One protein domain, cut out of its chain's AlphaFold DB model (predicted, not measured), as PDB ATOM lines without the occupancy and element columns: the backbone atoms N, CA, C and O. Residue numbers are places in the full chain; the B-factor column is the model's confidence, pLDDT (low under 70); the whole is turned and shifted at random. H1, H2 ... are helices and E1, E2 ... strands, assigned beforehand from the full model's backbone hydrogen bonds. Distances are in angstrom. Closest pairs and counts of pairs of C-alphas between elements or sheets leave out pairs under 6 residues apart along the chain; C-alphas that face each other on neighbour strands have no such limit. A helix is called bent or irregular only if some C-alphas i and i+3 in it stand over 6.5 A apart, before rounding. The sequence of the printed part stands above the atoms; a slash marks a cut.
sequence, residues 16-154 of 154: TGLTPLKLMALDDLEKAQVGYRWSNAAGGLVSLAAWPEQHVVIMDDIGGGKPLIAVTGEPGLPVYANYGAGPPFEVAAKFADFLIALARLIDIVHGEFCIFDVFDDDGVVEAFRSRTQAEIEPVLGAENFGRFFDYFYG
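AT A GLANCE: This is residues 16 to 154 of the 154 residues of an uncharacterized protein of Pseudomonas entomophila (strain L48) (UniProt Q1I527). An elongated body has a strongly twisted five-stranded sheet in its middle, three helices, H2, H3 and H4, bunched at one end, and the small hairpin of E2 and E3 at the other. H4 and the first part of H2 pack on the sheet, H3 packs on both these helices, and the short H1 packs on E4 on the side toward the hairpin. The printed part has 139 residues with four named helices and seven named strands, in the order E1 H1 E2 E3 E4 E5 E6 E7 H2 H3 H4; the class is mixed, helices and strands. The larger sheet runs E1 E4 E5 E6 E7, antiparallel throughout. The whole is compact, with a radius of gyration of the C-alphas of 16.0 A and spans of 52 by 32 by 27 A.

IN THESE COORDINATES: Find C-alpha 21 at (68.232, 187.737, 136.889), where E1, residues 21 to 23, begins. H1 takes residues 26 to 32 and is irregular, with C-alphas 27 and 30 7.4 A apart. Next come E2, residues 38 to 41, and E3, residues 44 to 47. E4, residues 55 to 61, is 16.9 A long; E5 is residues 68 to 71, E6 79 to 81 and E7 89 to 92. From C-alpha 95 at (70.434, 194.202, 152.084), H2 runs 23.6 A to residue 111. H3, residues 126 to 140, spans 19.5 A and is only just irregular, with C-alphas 135 and 138 6.51 A apart. H4, residues 142 to 153, spans 16.0 A and ends at (68.852, 199.180, 132.465).

HOW THE PARTS SIT: E4 to E7 form a meander, each strand the antiparallel neighbour of the one before; look for N 56 and O 70 at 3.0 A, N 69 and O 80 at 2.8 A, and N 81 and O 89 at 2.8 A. E1 is the antiparallel neighbour of E4, with N 22 and O 60 within hydrogen-bond range at 2.8 A. H2 and H4 are on one face of this sheet, two layers; the closest C-alphas of H4 and E7, Asn 144 and Val 91, are 4.8 A apart. H2 and H3, a helical hairpin, touch at Ala 101 and Ile 136, C-alphas 5.3 A apart, with a shallow tilt of 25 degrees, opposite ways. H3 touches H4 with residues 133 to 137 alone, the closest C-alphas, Glu 137 and Phe 145, being 5.2 A apart. H1 runs across the strands, over E4, at 87 degrees on the local plane. E2 and E3 form an antiparallel hairpin, with N 39 and O 46 at 2.8 A. Every O i to N i+4 pair is within hydrogen-bond range in H2 and H4, against 9 of 11 in H3 and 1 of 3 in H1, where 3 of 4 O i to N i+3 pairs are.

THE WHOLE: The C-alphas farthest apart, Gly 43 and Ala 127, are 52.5 A apart. The printed part has no cut, and the link from H2 to H3, 14 residues, is long. Mean pLDDT of the printed part is 90.4, with residue 85 under 70.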
ATOM      1  N   THR A  16      63.013 191.971 134.000       73.25
ATOM      2  CA  THR A  16      62.871 193.429 134.153       73.25
ATOM      3  C   THR A  16      62.855 194.175 132.815       73.25
ATOM      4  O   THR A  16      62.958 195.398 132.803       73.25
ATOM      5  N   GLY A  17      62.729 193.453 131.694       70.06
ATOM      6  CA  GLY A  17      62.824 193.976 130.321       70.06
ATOM      7  C   GLY A  17      64.169 193.697 129.630       70.06
ATOM      8  O   GLY A  17      64.270 193.853 128.418       70.06
ATOM      9  N   LEU A  18      65.179 193.233 130.377       78.00
ATOM     10  CA  LEU A  18      66.484 192.770 129.878       78.00
ATOM     11  C   LEU A  18      66.747 191.306 130.278       78.00
ATOM     12  O   LEU A  18      65.830 190.602 130.699       78.00
ATOM     13  N   THR A  19      67.997 190.838 130.132       76.00
ATOM     14  CA  THR A  19      68.418 189.489 130.534       76.00
ATOM     15  C   THR A  19      67.929 189.174 131.948       76.00
ATOM     16  O   THR A  19      68.197 189.952 132.865       76.00
ATOM     17  N   PRO A  20      67.265 188.027 132.158       82.50
ATOM     18  CA  PRO A  20      66.623 187.766 133.430       82.50
ATOM     19  C   PRO A  20      67.672 187.516 134.509       82.50
ATOM     20  O   PRO A  20      68.682 186.843 134.263       82.50
ATOM     21  N   LEU A  21      67.399 187.996 135.718       85.25
ATOM     22  CA  LEU A  21      68.232 187.737 136.889       85.25
ATOM     23  C   LEU A  21      67.652 186.582 137.705       85.25
ATOM     24  O   LEU A  21      66.439 186.484 137.915       85.25
ATOM     25  N   LYS A  22      68.528 185.701 138.187       87.75
ATOM     26  CA  LYS A  22      68.178 184.576 139.055       87.75
ATOM     27  C   LYS A  22      68.607 184.887 140.483       87.75
ATOM     28  O   LYS A  22      69.793 185.064 140.742       87.75
ATOM     29  N   LEU A  23      67.654 184.864 141.414       88.31
ATOM     30  CA  LEU A  23      67.960 184.820 142.843       88.31
ATOM     31  C   LEU A  23      68.411 183.405 143.222       88.31
ATOM     32  O   LEU A  23      67.760 182.415 142.874       88.31
ATOM     33  N   MET A  24      69.559 183.302 143.887       89.81
ATOM     34  CA  MET A  24      70.153 182.012 144.221       89.81
ATOM     35  C   MET A  24      69.426 181.391 145.414       89.81
ATOM     36  O   MET A  24      69.270 182.024 146.456       89.81
ATOM     37  N   ALA A  25      69.000 180.136 145.254       87.06
ATOM     38  CA  ALA A  25      68.519 179.332 146.369       87.06
ATOM     39  C   ALA A  25      69.675 179.045 147.334       87.06
ATOM     40  O   ALA A  25      70.830 178.946 146.911       87.06
ATOM     41  N   LEU A  26      69.369 178.862 148.614       85.38
ATOM     42  CA  LEU A  26      70.374 178.589 149.636       85.38
ATOM     43  C   LEU A  26      71.179 177.321 149.314       85.38
ATOM     44  O   LEU A  26      72.405 177.329 149.416       85.38
ATOM     45  N   ASP A  27      70.501 176.274 148.841       87.19
ATOM     46  CA  ASP A  27      71.122 175.005 148.432       87.19
ATOM     47  C   ASP A  27      72.031 175.154 147.195       87.19
ATOM     48  O   ASP A  27      72.958 174.368 146.999       87.19
ATOM     49  N   ASP A  28      71.798 176.181 146.369       88.62
ATOM     50  CA  ASP A  28      72.598 176.492 145.180       88.62
ATOM     51  C   ASP A  28      73.740 177.481 145.484       88.62
ATOM     52  O   ASP A  28      74.581 177.723 144.615       88.62
ATOM     53  N   LEU A  29      73.797 178.068 146.687       89.12
ATOM     54  CA  LEU A  29      74.638 179.234 146.967       89.12
ATOM     55  C   LEU A  29      76.132 178.944 146.782       89.12
ATOM     56  O   LEU A  29      76.833 179.759 146.189       89.12
ATOM     57  N   GLU A  30      76.622 177.782 147.230       89.06
ATOM     58  CA  GLU A  30      78.025 177.378 147.043       89.06
ATOM     59  C   GLU A  30      78.368 177.226 145.556       89.06
ATOM     60  O   GLU A  30      79.396 177.722 145.086       89.06
ATOM     61  N   LYS A  31      77.465 176.596 144.797       89.44
ATOM     62  CA  LYS A  31      77.610 176.408 143.352       89.44
ATOM     63  C   LYS A  31      77.580 177.743 142.606       89.44
ATOM     64  O   LYS A  31      78.332 177.903 141.650       89.44
ATOM     65  N   ALA A  32      76.764 178.697 143.050       89.69
ATOM     66  CA  ALA A  32      76.685 180.036 142.470       89.69
ATOM     67  C   ALA A  32      77.994 180.834 142.609       89.69
ATOM     68  O   ALA A  32      78.204 181.792 141.874       89.69
ATOM     69  N   GLN A  33      78.906 180.429 143.502       92.12
ATOM     70  CA  GLN A  33      80.212 181.080 143.624       92.12
ATOM     71  C   GLN A  33      81.250 180.561 142.610       92.12
ATOM     72  O   GLN A  33      82.368 181.084 142.552       92.12
ATOM     73  N   VAL A  34      80.934 179.527 141.821       90.44
ATOM     74  CA  VAL A  34      81.825 179.016 140.766       90.44
ATOM     75  C   VAL A  34      81.906 180.026 139.620       90.44
ATOM     76  O   VAL A  34      80.888 180.503 139.138       90.44
ATOM     77  N   GLY A  35      83.122 180.343 139.179       87.75
ATOM     78  CA  GLY A  35      83.411 181.438 138.246       87.75
ATOM     79  C   GLY A  35      83.797 182.745 138.945       87.75
ATOM     80  O   GLY A  35      84.431 183.591 138.321       87.75
ATOM     81  N   TYR A  36      83.502 182.870 140.244       89.56
ATOM     82  CA  TYR A  36      83.813 184.044 141.062       89.56
ATOM     83  C   TYR A  36      84.812 183.716 142.170       89.56
ATOM     84  O   TYR A  36      85.987 184.066 142.082       89.56
ATOM     85  N   ARG A  37      84.361 182.983 143.193       89.69
ATOM     86  CA  ARG A  37      85.188 182.512 144.310       89.69
ATOM     87  C   ARG A  37      85.927 181.230 143.971       89.69
ATOM     88  O   ARG A  37      87.042 181.026 144.438       89.69
ATOM     89  N   TRP A  38      85.304 180.355 143.187       90.44
ATOM     90  CA  TRP A  38      85.843 179.035 142.875       90.44
ATOM     91  C   TRP A  38      86.117 178.890 141.383       90.44
ATOM     92  O   TRP A  38      85.295 179.264 140.554       90.44
ATOM     93  N   SER A  39      87.238 178.269 141.036       87.69
ATOM     94  CA  SER A  39      87.504 177.751 139.697       87.69
ATOM     95  C   SER A  39      87.356 176.236 139.691       87.69
ATOM     96  O   SER A  39      87.754 175.563 140.645       87.69
ATOM     97  N   ASN A  40      86.792 175.696 138.612       83.88
ATOM     98  CA  ASN A  40      86.661 174.259 138.440       83.88
ATOM     99  C   ASN A  40      87.952 173.705 137.816       83.88
ATOM    100  O   ASN A  40      88.204 173.898 136.626       83.88
ATOM    101  N   ALA A  41      88.784 173.044 138.620       82.62
ATOM    102  CA  ALA A  41      90.015 172.406 138.168       82.62
ATOM    103  C   ALA A  41      89.859 170.877 138.142       82.62
ATOM    104  O   ALA A  41      88.971 170.313 138.776       82.62
ATOM    105  N   ALA A  42      90.768 170.177 137.456       76.31
ATOM    106  CA  ALA A  42      90.728 168.714 137.324       76.31
ATOM    107  C   ALA A  42      90.753 167.946 138.670       76.31
ATOM    108  O   ALA A  42      90.435 166.761 138.697       76.31
ATOM    109  N   GLY A  43      91.119 168.607 139.776       78.88
ATOM    110  CA  GLY A  43      91.131 168.061 141.138       78.88
ATOM    111  C   GLY A  43      90.013 168.568 142.058       78.88
ATOM    112  O   GLY A  43      90.075 168.303 143.254       78.88
ATOM    113  N   GLY A  44      89.023 169.300 141.532       83.06
ATOM    114  CA  GLY A  44      87.929 169.899 142.302       83.06
ATOM    115  C   GLY A  44      87.943 171.430 142.298       83.06
ATOM    116  O   GLY A  44      88.646 172.064 141.506       83.06
ATOM    117  N   LEU A  45      87.140 172.022 143.186       85.19
ATOM    118  CA  LEU A  45      87.036 173.473 143.331       85.19
ATOM    119  C   LEU A  45      88.309 174.048 143.962       85.19
ATOM    120  O   LEU A  45      88.750 173.602 145.021       85.19
ATOM    121  N   VAL A  46      88.883 175.063 143.318       86.25
ATOM    122  CA  VAL A  46      90.060 175.797 143.804       86.25
ATOM    123  C   VAL A  46      89.684 177.260 144.009       86.25
ATOM    124  O   VAL A  46      89.019 177.847 143.160       86.25
ATOM    125  N   SER A  47      90.111 177.856 145.125       85.00
ATOM    126  CA  SER A  47      89.864 179.274 145.413       85.00
ATOM    127  C   SER A  47      90.532 180.187 144.385       85.00
ATOM    128  O   SER A  47      91.723 180.047 144.093       85.00
ATOM    129  N   LEU A  48      89.781 181.154 143.868       81.50
ATOM    130  CA  LEU A  48      90.288 182.260 143.071       81.50
ATOM    131  C   LEU A  48      90.748 183.363 144.026       81.50
ATOM    132  O   LEU A  48      89.936 184.082 144.600       81.50
ATOM    133  N   ALA A  49      92.066 183.506 144.189       70.81
ATOM    134  CA  ALA A  49      92.680 184.386 145.192       70.81
ATOM    135  C   ALA A  49      92.270 185.872 145.101       70.81
ATOM    136  O   ALA A  49      92.477 186.617 146.053       70.81
ATOM    137  N   ALA A  50      91.712 186.310 143.969       81.81
ATOM    138  CA  ALA A  50      91.249 187.680 143.774       81.81
ATOM    139  C   ALA A  50      89.850 187.956 144.362       81.81
ATOM    140  O   ALA A  50      89.478 189.121 144.474       81.81
ATOM    141  N   TRP A  51      89.073 186.926 144.724       87.81
ATOM    142  CA  TRP A  51      87.711 187.102 145.234       87.81
ATOM    143  C   TRP A  51      87.695 187.236 146.765       87.81
ATOM    144  O   TRP A  51      88.144 186.313 147.452       87.81
ATOM    145  N   PRO A  52      87.172 188.341 147.332       90.00
ATOM    146  CA  PRO A  52      87.109 188.513 148.782       90.00
ATOM    147  C   PRO A  52      86.227 187.459 149.462       90.00
ATOM    148  O   PRO A  52      85.148 187.123 148.978       90.00
ATOM    149  N   GLU A  53      86.644 186.959 150.627       90.00
ATOM    150  CA  GLU A  53      85.915 185.894 151.334       90.00
ATOM    151  C   GLU A  53      84.517 186.314 151.802       90.00
ATOM    152  O   GLU A  53      83.633 185.461 151.916       90.00
ATOM    153  N   GLN A  54      84.328 187.611 152.069       94.25
ATOM    154  CA  GLN A  54      83.066 188.201 152.520       94.25
ATOM    155  C   GLN A  54      82.091 188.485 151.370       94.25
ATOM    156  O   GLN A  54      80.952 188.863 151.633       94.25
ATOM    157  N   HIS A  55      82.525 188.350 150.113       94.12
ATOM    158  CA  HIS A  55      81.688 188.598 148.943       94.12
ATOM    159  C   HIS A  55      80.937 187.324 148.568       94.12
ATOM    160  O   HIS A  55      81.541 186.334 148.143       94.12
ATOM    161  N   VAL A  56      79.614 187.367 148.694       95.25
ATOM    162  CA  VAL A  56      78.730 186.251 148.364       95.25
ATOM    163  C   VAL A  56      77.820 186.661 147.217       95.25
ATOM    164  O   VAL A  56      77.013 187.574 147.365       95.25
ATOM    165  N   VAL A  57      77.929 185.980 146.078       94.56
ATOM    166  CA  VAL A  57      77.005 186.161 144.952       94.56
ATOM    167  C   VAL A  57      75.631 185.640 145.359       94.56
ATOM    168  O   VAL A  57      75.489 184.463 145.691       94.56
ATOM    169  N   ILE A  58      74.639 186.527 145.350       93.88
ATOM    170  CA  ILE A  58      73.250 186.257 145.749       93.88
ATOM    171  C   ILE A  58      72.297 186.251 144.555       93.88
ATOM    172  O   ILE A  58      71.273 185.573 144.595       93.88
ATOM    173  N   MET A  59      72.629 186.978 143.488       93.19
ATOM    174  CA  MET A  59      71.915 186.944 142.217       93.19
ATOM    175  C   MET A  59      72.918 187.056 141.076       93.19
ATOM    176  O   MET A  59      74.000 187.607 141.261       93.19
ATOM    177  N   ASP A  60      72.551 186.548 139.910       91.50
ATOM    178  CA  ASP A  60      73.345 186.666 138.688       91.50
ATOM    179  C   ASP A  60      72.417 186.579 137.473       91.50
ATOM    180  O   ASP A  60      71.257 186.164 137.597       91.50
ATOM    181  N   ASP A  61      72.910 186.964 136.304       88.38
ATOM    182  CA  ASP A  61      72.169 186.796 135.062       88.38
ATOM    183  C   ASP A  61      72.150 185.324 134.608       88.38
ATOM    184  O   ASP A  61      72.942 184.481 135.035       88.38
ATOM    185  N   ILE A  62      71.200 184.965 133.739       79.50
ATOM    186  CA  ILE A  62      71.053 183.577 133.256       79.50
ATOM    187  C   ILE A  62      72.259 183.100 132.404       79.50
ATOM    188  O   ILE A  62      72.386 181.902 132.140       79.50
ATOM    189  N   GLY A  63      73.176 183.996 132.020       78.38
ATOM    190  CA  GLY A  63      74.431 183.677 131.328       78.38
ATOM    191  C   GLY A  63      75.665 183.571 132.233       78.38
ATOM    192  O   GLY A  63      76.677 183.015 131.800       78.38
ATOM    193  N   GLY A  64      75.570 184.051 133.471       84.44
ATOM    194  CA  GLY A  64      76.705 184.348 134.331       84.44
ATOM    195  C   GLY A  64      77.451 185.616 133.899       84.44
ATOM    196  O   GLY A  64      77.584 185.926 132.713       84.44
ATOM    197  N   GLY A  65      78.045 186.305 134.873       86.75
ATOM    198  CA  GLY A  65      78.981 187.407 134.624       86.75
ATOM    199  C   GLY A  65      78.494 188.781 135.072       86.75
ATOM    200  O   GLY A  65      79.290 189.722 135.049       86.75
ATOM    201  N   LYS A  66      77.255 188.900 135.559       90.44
ATOM    202  CA  LYS A  66      76.699 190.145 136.103       90.44
ATOM    203  C   LYS A  66      76.184 189.928 137.529       90.44
ATOM    204  O   LYS A  66      74.978 190.007 137.757       90.44
ATOM    205  N   PRO A  67      77.057 189.665 138.514       93.50
ATOM    206  CA  PRO A  67      76.612 189.274 139.842       93.50
ATOM    207  C   PRO A  67      76.095 190.470 140.653       93.50
ATOM    208  O   PRO A  67      76.666 191.563 140.615       93.50
ATOM    209  N   LEU A  68      75.092 190.204 141.486       95.62
ATOM    210  CA  LEU A  68      74.797 190.970 142.695       95.62
ATOM    211  C   LEU A  68      75.376 190.232 143.899       95.62
ATOM    212  O   LEU A  68      75.212 189.020 144.057       95.62
ATOM    213  N   ILE A  69      76.066 190.977 144.750       96.31
ATOM    214  CA  ILE A  69      76.971 190.466 145.771       96.31
ATOM    215  C   ILE A  69      76.553 191.050 147.115       96.31
ATOM    216  O   ILE A  69      76.564 192.264 147.282       96.31
ATOM    217  N   ALA A  70      76.233 190.203 148.090       97.19
ATOM    218  CA  ALA A  70      76.090 190.621 149.480       97.19
ATOM    219  C   ALA A  70      77.450 190.563 150.187       97.19
ATOM    220  O   ALA A  70      78.158 189.555 150.095       97.19
ATOM    221  N   VAL A  71      77.801 191.620 150.923       97.25
ATOM    222  CA  VAL A  71      79.048 191.686 151.700       97.25
ATOM    223  C   VAL A  71      78.771 191.324 153.160       97.25
ATOM    224  O   VAL A  71      78.255 192.122 153.938       97.25
ATOM    225  N   THR A  72      79.109 190.098 153.564       94.19
ATOM    226  CA  THR A  72      78.705 189.534 154.869       94.19
ATOM    227  C   THR A  72      79.549 190.008 156.057       94.19
ATOM    228  O   THR A  72      79.260 189.646 157.197       94.19
ATOM    229  N   GLY A  73      80.613 190.774 155.808       91.88
ATOM    230  CA  GLY A  73      81.530 191.289 156.832       91.88
ATOM    231  C   GLY A  73      81.185 192.682 157.361       91.88
ATOM    232  O   GLY A  73      81.861 193.161 158.269       91.88
ATOM    233  N   GLU A  74      80.160 193.329 156.807       94.38
ATOM    234  CA  GLU A  74      79.850 194.734 157.067       94.38
ATOM    235  C   GLU A  74      78.443 194.917 157.659       94.38
ATOM    236  O   GLU A  74      77.514 194.175 157.314       94.38
ATOM    237  N   PRO A  75      78.245 195.899 158.562       94.75
ATOM    238  CA  PRO A  75      76.923 196.215 159.088       94.75
ATOM    239  C   PRO A  75      75.925 196.516 157.967       94.75
ATOM    240  O   PRO A  75      76.210 197.285 157.060       94.75
ATOM    241  N   GLY A  76      74.731 195.930 158.056       94.12
ATOM    242  CA  GLY A  76      73.680 196.124 157.055       94.12
ATOM    243  C   GLY A  76      73.772 195.199 155.842       94.12
ATOM    244  O   GLY A  76      72.777 195.093 155.129       94.12
ATOM    245  N   LEU A  77      74.886 194.474 155.665       96.56
ATOM    246  CA  LEU A  77      75.148 193.618 154.506       96.56
ATOM    247  C   LEU A  77      74.945 194.387 153.187       96.56
ATOM    248  O   LEU A  77      73.961 194.138 152.486       96.56
ATOM    249  N   PRO A  78      75.807 195.364 152.859       98.06
ATOM    250  CA  PRO A  78      75.643 196.140 151.642       98.06
ATOM    251  C   PRO A  78      75.681 195.234 150.406       98.06
ATOM    252  O   PRO A  78      76.313 194.169 150.396       98.06
ATOM    253  N   VAL A  79      74.959 195.659 149.373       98.38
ATOM    254  CA  VAL A  79      74.831 194.947 148.104       98.38
ATOM    255  C   VAL A  79      75.623 195.679 147.043       98.38
ATOM    256  O   VAL A  79      75.448 196.881 146.838       98.38
ATOM    257  N   TYR A  80      76.475 194.931 146.357       97.56
ATOM    258  CA  TYR A  80      77.314 195.405 145.273       97.56
ATOM    259  C   TYR A  80      76.894 194.741 143.967       97.56
ATOM    260  O   TYR A  80      76.465 193.592 143.962       97.56
ATOM    261  N   ALA A  81      77.061 195.445 142.859       95.69
ATOM    262  CA  ALA A  81      76.873 194.931 141.514       95.69
ATOM    263  C   ALA A  81      78.197 194.926 140.745       95.69
ATOM    264  O   ALA A  81      79.153 195.618 141.110       95.69
ATOM    265  N   ASN A  82      78.270 194.135 139.675       92.12
ATOM    266  CA  ASN A  82      79.405 194.131 138.757       92.12
ATOM    267  C   ASN A  82      78.949 193.787 137.326       92.12
ATOM    268  O   ASN A  82      78.020 193.008 137.143       92.12
ATOM    269  N   TYR A  83      79.647 194.326 136.322       85.62
ATOM    270  CA  TYR A  83      79.472 194.023 134.892       85.62
ATOM    271  C   TYR A  83      80.482 192.986 134.354       85.62
ATOM    272  O   TYR A  83      80.650 192.837 133.146       85.62
ATOM    273  N   GLY A  84      81.223 192.317 135.240       74.06
ATOM    274  CA  GLY A  84      82.151 191.227 134.930       74.06
ATOM    275  C   GLY A  84      83.626 191.642 134.879       74.06
ATOM    276  O   GLY A  84      84.461 190.957 135.464       74.06
ATOM    277  N   ALA A  85      83.971 192.760 134.230       64.31
ATOM    278  CA  ALA A  85      85.372 193.162 133.995       64.31
ATOM    279  C   ALA A  85      85.897 194.313 134.888       64.31
ATOM    280  O   ALA A  85      87.018 194.780 134.684       64.31
ATOM    281  N   GLY A  86      85.117 194.780 135.868       75.69
ATOM    282  CA  GLY A  86      85.470 195.914 136.732       75.69
ATOM    283  C   GLY A  86      85.452 195.581 138.228       75.69
ATOM    284  O   GLY A  86      85.060 194.478 138.613       75.69
ATOM    285  N   PRO A  87      85.875 196.518 139.097       87.12
ATOM    286  CA  PRO A  87      85.614 196.397 140.526       87.12
ATOM    287  C   PRO A  87      84.096 196.453 140.787       87.12
ATOM    288  O   PRO A  87      83.404 197.241 140.137       87.12
ATOM    289  N   PRO A  88      83.568 195.657 141.735       93.50
ATOM    290  CA  PRO A  88      82.183 195.795 142.165       93.50
ATOM    291  C   PRO A  88      81.892 197.201 142.705       93.50
ATOM    292  O   PRO A  88      82.759 197.821 143.325       93.50
ATOM    293  N   PHE A  89      80.663 197.677 142.530       95.75
ATOM    294  CA  PHE A  89      80.195 198.971 143.035       95.75
ATOM    295  C   PHE A  89      78.937 198.803 143.886       95.75
ATOM    296  O   PHE A  89      78.099 197.957 143.590       95.75
ATOM    297  N   GLU A  90      78.800 199.598 144.948       97.75
ATOM    298  CA  GLU A  90      77.648 199.518 145.852       97.75
ATOM    299  C   GLU A  90      76.367 199.984 145.143       97.75
ATOM    300  O   GLU A  90      76.343 201.062 144.553       97.75
ATOM    301  N   VAL A  91      75.302 199.188 145.226       98.12
ATOM    302  CA  VAL A  91      73.946 199.542 144.770       98.12
ATOM    303  C   VAL A  91      72.966 199.707 145.932       98.12
ATOM    304  O   VAL A  91      71.881 200.250 145.746       98.12
ATOM    305  N   ALA A  92      73.327 199.253 147.135       98.50
ATOM    306  CA  ALA A  92      72.573 199.505 148.355       98.50
ATOM    307  C   ALA A  92      73.448 199.335 149.602       98.50
ATOM    308  O   ALA A  92      74.085 198.300 149.777       98.50
ATOM    309  N   ALA A  93      73.371 200.280 150.539       98.06
ATOM    310  CA  ALA A  93      74.083 200.197 151.817       98.06
ATOM    311  C   ALA A  93      73.516 199.125 152.772       98.06
ATOM    312  O   ALA A  93      74.168 198.740 153.741       98.06
ATOM    313  N   LYS A  94      72.280 198.657 152.537       98.00
ATOM    314  CA  LYS A  94      71.650 197.592 153.326       98.00
ATOM    315  C   LYS A  94      70.949 196.576 152.441       98.00
ATOM    316  O   LYS A  94      70.175 196.946 151.560       98.00
ATOM    317  N   PHE A  95      71.105 195.300 152.776       96.88
ATOM    318  CA  PHE A  95      70.434 194.202 152.084       96.88
ATOM    319  C   PHE A  95      68.904 194.322 152.114       96.88
ATOM    320  O   PHE A  95      68.237 194.076 151.114       96.88
ATOM    321  N   ALA A  96      68.331 194.749 153.243       96.62
ATOM    322  CA  ALA A  96      66.885 194.949 153.353       96.62
ATOM    323  C   ALA A  96      66.376 196.057 152.413       96.62
ATOM    324  O   ALA A  96      65.348 195.883 151.762       96.62
ATOM    325  N   ASP A  97      67.121 197.160 152.310       98.25
ATOM    326  CA  ASP A  97      66.774 198.290 151.444       98.25
ATOM    327  C   ASP A  97      66.878 197.872 149.959       98.25
ATOM    328  O   ASP A  97      66.000 198.205 149.163       98.25
ATOM    329  N   PHE A  98      67.864 197.033 149.607       97.44
ATOM    330  CA  PHE A  98      67.955 196.393 148.287       97.44
ATOM    331  C   PHE A  98      66.733 195.521 147.960       97.44
ATOM    332  O   PHE A  98      66.157 195.659 146.885       97.44
ATOM    333  N   LEU A  99      66.306 194.641 148.874       94.88
ATOM    334  CA  LEU A  99      65.141 193.775 148.641       94.88
ATOM    335  C   LEU A  99      63.852 194.583 148.450       94.88
ATOM    336  O   LEU A  99      63.028 194.235 147.606       94.88
ATOM    337  N   ILE A 100      63.686 195.676 149.204       96.81
ATOM    338  CA  ILE A 100      62.548 196.592 149.046       96.81
ATOM    339  C   ILE A 100      62.599 197.277 147.676       96.81
ATOM    340  O   ILE A 100      61.578 197.333 146.992       96.81
ATOM    341  N   ALA A 101      63.766 197.778 147.264       97.31
ATOM    342  CA  ALA A 101      63.952 198.392 145.952       97.31
ATOM    343  C   ALA A 101      63.650 197.410 144.810       97.31
ATOM    344  O   ALA A 101      62.918 197.750 143.883       97.31
ATOM    345  N   LEU A 102      64.149 196.176 144.911       94.56
ATOM    346  CA  LEU A 102      63.901 195.120 143.934       94.56
ATOM    347  C   LEU A 102      62.411 194.776 143.831       94.56
ATOM    348  O   LEU A 102      61.886 194.675 142.727       94.56
ATOM    349  N   ALA A 103      61.713 194.644 144.962       92.69
ATOM    350  CA  ALA A 103      60.271 194.403 144.971       92.69
ATOM    351  C   ALA A 103      59.492 195.546 144.301       92.69
ATOM    352  O   ALA A 103      58.646 195.288 143.452       92.69
ATOM    353  N   ARG A 104      59.833 196.808 144.606       95.44
ATOM    354  CA  ARG A 104      59.217 197.982 143.959       95.44
ATOM    355  C   ARG A 104      59.462 198.001 142.455       95.44
ATOM    356  O   ARG A 104      58.551 198.321 141.702       95.44
ATOM    357  N   LEU A 105      60.668 197.637 142.017       93.94
ATOM    358  CA  LEU A 105      60.976 197.530 140.594       93.94
ATOM    359  C   LEU A 105      60.074 196.494 139.910       93.94
ATOM    360  O   LEU A 105      59.482 196.794 138.879       93.94
ATOM    361  N   ILE A 106      59.940 195.304 140.502       89.75
ATOM    362  CA  ILE A 106      59.069 194.231 139.996       89.75
ATOM    363  C   ILE A 106      57.616 194.715 139.911       89.75
ATOM    364  O   ILE A 106      56.974 194.525 138.879       89.75
ATOM    365  N   ASP A 107      57.112 195.367 140.961       91.38
ATOM    366  CA  ASP A 107      55.739 195.878 141.005       91.38
ATOM    367  C   ASP A 107      55.484 196.929 139.914       91.38
ATOM    368  O   ASP A 107      54.450 196.884 139.253       91.38
ATOM    369  N   ILE A 108      56.431 197.837 139.666       92.88
ATOM    370  CA  ILE A 108      56.317 198.829 138.586       92.88
ATOM    371  C   ILE A 108      56.335 198.128 137.222       92.88
ATOM    372  O   ILE A 108      55.449 198.354 136.398       92.88
ATOM    373  N   VAL A 109      57.323 197.262 136.985       89.69
ATOM    374  CA  VAL A 109      57.532 196.596 135.690       89.69
ATOM    375  C   VAL A 109      56.365 195.683 135.312       89.69
ATOM    376  O   VAL A 109      56.011 195.624 134.140       89.69
ATOM    377  N   HIS A 110      55.775 194.966 136.270       85.56
ATOM    378  CA  HIS A 110      54.695 194.013 135.997       85.56
ATOM    379  C   HIS A 110      53.291 194.549 136.300       85.56
ATOM    380  O   HIS A 110      52.313 193.992 135.799       85.56
ATOM    381  N   GLY A 111      53.172 195.571 137.146       87.38
ATOM    382  CA  GLY A 111      51.893 196.118 137.597       87.38
ATOM    383  C   GLY A 111      51.495 197.426 136.919       87.38
ATOM    384  O   GLY A 111      50.300 197.686 136.778       87.38
ATOM    385  N   GLU A 112      52.462 198.241 136.493       89.75
ATOM    386  CA  GLU A 112      52.206 199.575 135.929       89.75
ATOM    387  C   GLU A 112      52.644 199.704 134.465       89.75
ATOM    388  O   GLU A 112      51.999 200.416 133.694       89.75
ATOM    389  N   PHE A 113      53.710 199.007 134.072       87.81
ATOM    390  CA  PHE A 113      54.249 199.020 132.715       87.81
ATOM    391  C   PHE A 113      54.075 197.660 132.031       87.81
ATOM    392  O   PHE A 113      53.819 196.635 132.660       87.81
ATOM    393  N   CYS A 114      54.205 197.652 130.708       81.62
ATOM    394  CA  CYS A 114      54.470 196.432 129.962       81.62
ATOM    395  C   CYS A 114      55.990 196.262 129.875       81.62
ATOM    396  O   CYS A 114      56.688 197.220 129.556       81.62
ATOM    397  N   ILE A 115      56.510 195.048 130.087       80.19
ATOM    398  CA  ILE A 115      57.954 194.758 129.976       80.19
ATOM    399  C   ILE A 115      58.559 195.180 128.627       80.19
ATOM    400  O   ILE A 115      59.752 195.444 128.550       80.19
ATOM    401  N   PHE A 116      57.744 195.239 127.570       79.69
ATOM    402  CA  PHE A 116      58.163 195.639 126.224       79.69
ATOM    403  C   PHE A 116      58.166 197.157 126.015       79.69
ATOM    404  O   PHE A 116      58.737 197.615 125.033       79.69
ATOM    405  N   ASP A 117      57.574 197.919 126.937       81.38
ATOM    406  CA  ASP A 117      57.404 199.373 126.835       81.38
ATOM    407  C   ASP A 117      58.386 200.135 127.744       81.38
ATOM    408  O   ASP A 117      58.299 201.354 127.872       81.38
ATOM    409  N   VAL A 118      59.308 199.435 128.418       86.88
ATOM    410  CA  VAL A 118      60.337 200.076 129.259       86.88
ATOM    411  C   VAL A 118      61.520 200.604 128.435       86.88
ATOM    412  O   VAL A 118      62.286 201.424 128.941       86.88
ATOM    413  N   PHE A 119      61.626 200.194 127.163       88.06
ATOM    414  CA  PHE A 119      62.590 200.693 126.180       88.06
ATOM    415  C   PHE A 119      61.893 201.188 124.906       88.06
ATOM    416  O   PHE A 119      60.916 200.591 124.457       88.06
ATOM    417  N   ASP A 120      62.444 202.234 124.301       86.50
ATOM    418  CA  ASP A 120      62.138 202.706 122.951       86.50
ATOM    419  C   ASP A 120      63.426 202.835 122.109       86.50
ATOM    420  O   ASP A 120      64.498 202.369 122.509       86.50
ATOM    421  N   ASP A 121      63.322 203.430 120.917       84.44
ATOM    422  CA  ASP A 121      64.456 203.609 119.998       84.44
ATOM    423  C   ASP A 121      65.574 204.505 120.577       84.44
ATOM    424  O   ASP A 121      66.718 204.426 120.119       84.44
ATOM    425  N   ASP A 122      65.265 205.330 121.584       84.00
ATOM    426  CA  ASP A 122      66.185 206.269 122.234       84.00
ATOM    427  C   ASP A 122      66.729 205.737 123.580       84.00
ATOM    428  O   ASP A 122      67.596 206.368 124.196       84.00
ATOM    429  N   GLY A 123      66.280 204.558 124.024       86.38
ATOM    430  CA  GLY A 123      66.750 203.880 125.231       86.38
ATOM    431  C   GLY A 123      65.638 203.664 126.250       86.38
ATOM    432  O   GLY A 123      64.537 203.251 125.910       86.38
ATOM    433  N   VAL A 124      65.939 203.859 127.534       91.56
ATOM    434  CA  VAL A 124      64.957 203.646 128.608       91.56
ATOM    435  C   VAL A 124      63.917 204.763 128.594       91.56
ATOM    436  O   VAL A 124      64.270 205.940 128.664       91.56
ATOM    437  N   VAL A 125      62.634 204.400 128.595       93.00
ATOM    438  CA  VAL A 125      61.535 205.373 128.558       93.00
ATOM    439  C   VAL A 125      61.557 206.264 129.806       93.00
ATOM    440  O   VAL A 125      61.497 205.793 130.944       93.00
ATOM    441  N   GLU A 126      61.578 207.585 129.611       93.69
ATOM    442  CA  GLU A 126      61.745 208.555 130.707       93.69
ATOM    443  C   GLU A 126      60.618 208.486 131.752       93.69
ATOM    444  O   GLU A 126      60.860 208.647 132.948       93.69
ATOM    445  N   ALA A 127      59.386 208.179 131.330       93.81
ATOM    446  CA  ALA A 127      58.265 207.981 132.249       93.81
ATOM    447  C   ALA A 127      58.497 206.784 133.190       93.81
ATOM    448  O   ALA A 127      58.204 206.874 134.384       93.81
ATOM    449  N   PHE A 128      59.067 205.691 132.672       94.62
ATOM    450  CA  PHE A 128      59.433 204.519 133.463       94.62
ATOM    451  C   PHE A 128      60.566 204.847 134.441       94.62
ATOM    452  O   PHE A 128      60.466 204.549 135.635       94.62
ATOM    453  N   ARG A 129      61.608 205.543 133.970       95.25
ATOM    454  CA  ARG A 129      62.718 205.991 134.819       95.25
ATOM    455  C   ARG A 129      62.246 206.906 135.946       95.25
ATOM    456  O   ARG A 129      62.548 206.642 137.106       95.25
ATOM    457  N   SER A 130      61.466 207.935 135.622       96.50
ATOM    458  CA  SER A 130      60.910 208.886 136.591       96.50
ATOM    459  C   SER A 130      60.026 208.191 137.632       96.50
ATOM    460  O   SER A 130      60.122 208.483 138.826       96.50
ATOM    461  N   ARG A 131      59.191 207.232 137.207       96.62
ATOM    462  CA  ARG A 131      58.350 206.448 138.122       96.62
ATOM    463  C   ARG A 131      59.189 205.585 139.063       96.62
ATOM    464  O   ARG A 131      58.942 205.586 140.269       96.62
ATOM    465  N   THR A 132      60.194 204.903 138.521       96.38
ATOM    466  CA  THR A 132      61.120 204.056 139.283       96.38
ATOM    467  C   THR A 132      61.934 204.880 140.277       96.38
ATOM    468  O   THR A 132      62.068 204.489 141.435       96.38
ATOM    469  N   GLN A 133      62.408 206.059 139.870       98.00
ATOM    470  CA  GLN A 133      63.117 206.997 140.738       98.00
ATOM    471  C   GLN A 133      62.257 207.433 141.925       98.00
ATOM    472  O   GLN A 133      62.709 207.353 143.064       98.00
ATOM    473  N   ALA A 134      61.004 207.825 141.680       98.12
ATOM    474  CA  ALA A 134      60.096 208.277 142.734       98.12
ATOM    475  C   ALA A 134      59.854 207.215 143.825       98.12
ATOM    476  O   ALA A 134      59.659 207.568 144.988       98.12
ATOM    477  N   GLU A 135      59.887 205.927 143.468       97.94
ATOM    478  CA  GLU A 135      59.693 204.824 144.415       97.94
ATOM    479  C   GLU A 135      60.993 204.317 145.033       97.94
ATOM    480  O   GLU A 135      61.011 203.965 146.208       97.94
ATOM    481  N   ILE A 136      62.088 204.240 144.283       98.31
ATOM    482  CA  ILE A 136      63.301 203.556 144.746       98.31
ATOM    483  C   ILE A 136      64.301 204.524 145.383       98.31
ATOM    484  O   ILE A 136      64.937 204.173 146.382       98.31
ATOM    485  N   GLU A 137      64.419 205.752 144.877       98.25
ATOM    486  CA  GLU A 137      65.354 206.741 145.424       98.25
ATOM    487  C   GLU A 137      65.140 207.021 146.921       98.25
ATOM    488  O   GLU A 137      66.135 207.046 147.647       98.25
ATOM    489  N   PRO A 138      63.905 207.142 147.452       98.44
ATOM    490  CA  PRO A 138      63.700 207.335 148.890       98.44
ATOM    491  C   PRO A 138      64.209 206.182 149.770       98.44
ATOM    492  O   PRO A 138      64.368 206.364 150.975       98.44
ATOM    493  N   VAL A 139      64.430 204.996 149.191       98.00
ATOM    494  CA  VAL A 139      64.909 203.795 149.894       98.00
ATOM    495  C   VAL A 139      66.428 203.685 149.818       98.00
ATOM    496  O   VAL A 139      67.075 203.418 150.828       98.00
ATOM    497  N   LEU A 140      67.001 203.895 148.630       98.06
ATOM    498  CA  LEU A 140      68.433 203.691 148.385       98.06
ATOM    499  C   LEU A 140      69.272 204.967 148.545       98.06
ATOM    500  O   LEU A 140      70.476 204.883 148.788       98.06
ATOM    501  N   GLY A 141      68.652 206.140 148.421       98.12
ATOM    502  CA  GLY A 141      69.328 207.414 148.183       98.12
ATOM    503  C   GLY A 141      69.697 207.609 146.706       98.12
ATOM    504  O   GLY A 141      69.826 206.647 145.953       98.12
ATOM    505  N   ALA A 142      69.890 208.863 146.290       97.75
ATOM    506  CA  ALA A 142      70.100 209.242 144.885       97.75
ATOM    507  C   ALA A 142      71.295 208.548 144.206       97.75
ATOM    508  O   ALA A 142      71.179 208.085 143.073       97.75
ATOM    509  N   GLU A 143      72.435 208.445 144.893       97.75
ATOM    510  CA  GLU A 143      73.650 207.828 144.340       97.75
ATOM    511  C   GLU A 143      73.450 206.331 144.062       97.75
ATOM    512  O   GLU A 143      73.708 205.854 142.955       97.75
ATOM    513  N   ASN A 144      72.937 205.601 145.052       98.06
ATOM    514  CA  ASN A 144      72.690 204.169 144.943       98.06
ATOM    515  C   ASN A 144      71.498 203.858 144.034       98.06
ATOM    516  O   ASN A 144      71.558 202.872 143.311       98.06
ATOM    517  N   PHE A 145      70.470 204.713 143.976       98.25
ATOM    518  CA  PHE A 145      69.433 204.612 142.946       98.25
ATOM    519  C   PHE A 145      70.032 204.703 141.542       98.25
ATOM    520  O   PHE A 145      69.721 203.861 140.707       98.25
ATOM    521  N   GLY A 146      70.914 205.676 141.287       97.50
ATOM    522  CA  GLY A 146      71.567 205.816 139.986       97.50
ATOM    523  C   GLY A 146      72.322 204.548 139.581       97.50
ATOM    524  O   GLY A 146      72.126 204.050 138.477       97.50
ATOM    525  N   ARG A 147      73.121 203.985 140.495       97.38
ATOM    526  CA  ARG A 147      73.873 202.736 140.267       97.38
ATOM    527  C   ARG A 147      72.979 201.508 140.133       97.38
ATOM    528  O   ARG A 147      73.245 200.647 139.304       97.38
ATOM    529  N   PHE A 148      71.937 201.419 140.955       96.56
ATOM    530  CA  PHE A 148      70.939 200.361 140.878       96.56
ATOM    531  C   PHE A 148      70.258 200.400 139.509       96.56
ATOM    532  O   PHE A 148      70.268 199.407 138.798       96.56
ATOM    533  N   PHE A 149      69.729 201.554 139.102       95.38
ATOM    534  CA  PHE A 149      69.020 201.697 137.834       95.38
ATOM    535  C   PHE A 149      69.926 201.409 136.631       95.38
ATOM    536  O   PHE A 149      69.521 200.669 135.740       95.38
ATOM    537  N   ASP A 150      71.159 201.926 136.641       93.50
ATOM    538  CA  ASP A 150      72.183 201.637 135.628       93.50
ATOM    539  C   ASP A 150      72.477 200.134 135.527       93.50
ATOM    540  O   ASP A 150      72.492 199.581 134.437       93.50
ATOM    541  N   TYR A 151      72.592 199.421 136.650       93.50
ATOM    542  CA  TYR A 151      72.833 197.977 136.613       93.50
ATOM    543  C   TYR A 151      71.703 197.182 135.937       93.50
ATOM    544  O   TYR A 151      71.980 196.208 135.231       93.50
ATOM    545  N   PHE A 152      70.442 197.578 136.138       91.06
ATOM    546  CA  PHE A 152      69.289 196.886 135.548       91.06
ATOM    547  C   PHE A 152      68.944 197.342 134.124       91.06
ATOM    548  O   PHE A 152      68.273 196.581 133.428       91.06
ATOM    549  N   TYR A 153      69.345 198.548 133.701       90.31
ATOM    550  CA  TYR A 153      68.852 199.180 132.465       90.31
ATOM    551  C   TYR A 153      69.912 199.902 131.607       90.31
ATOM    552  O   TYR A 153      69.552 200.433 130.555       90.31
ATOM    553  N   GLY A 154      71.173 199.954 132.044       82.94
ATOM    554  CA  GLY A 154      72.308 200.583 131.350       82.94
ATOM    555  C   GLY A 154      73.157 199.641 130.501       82.94
ATOM    556  O   GLY A 154      73.023 198.397 130.614       82.94
TER     557      GLY A 154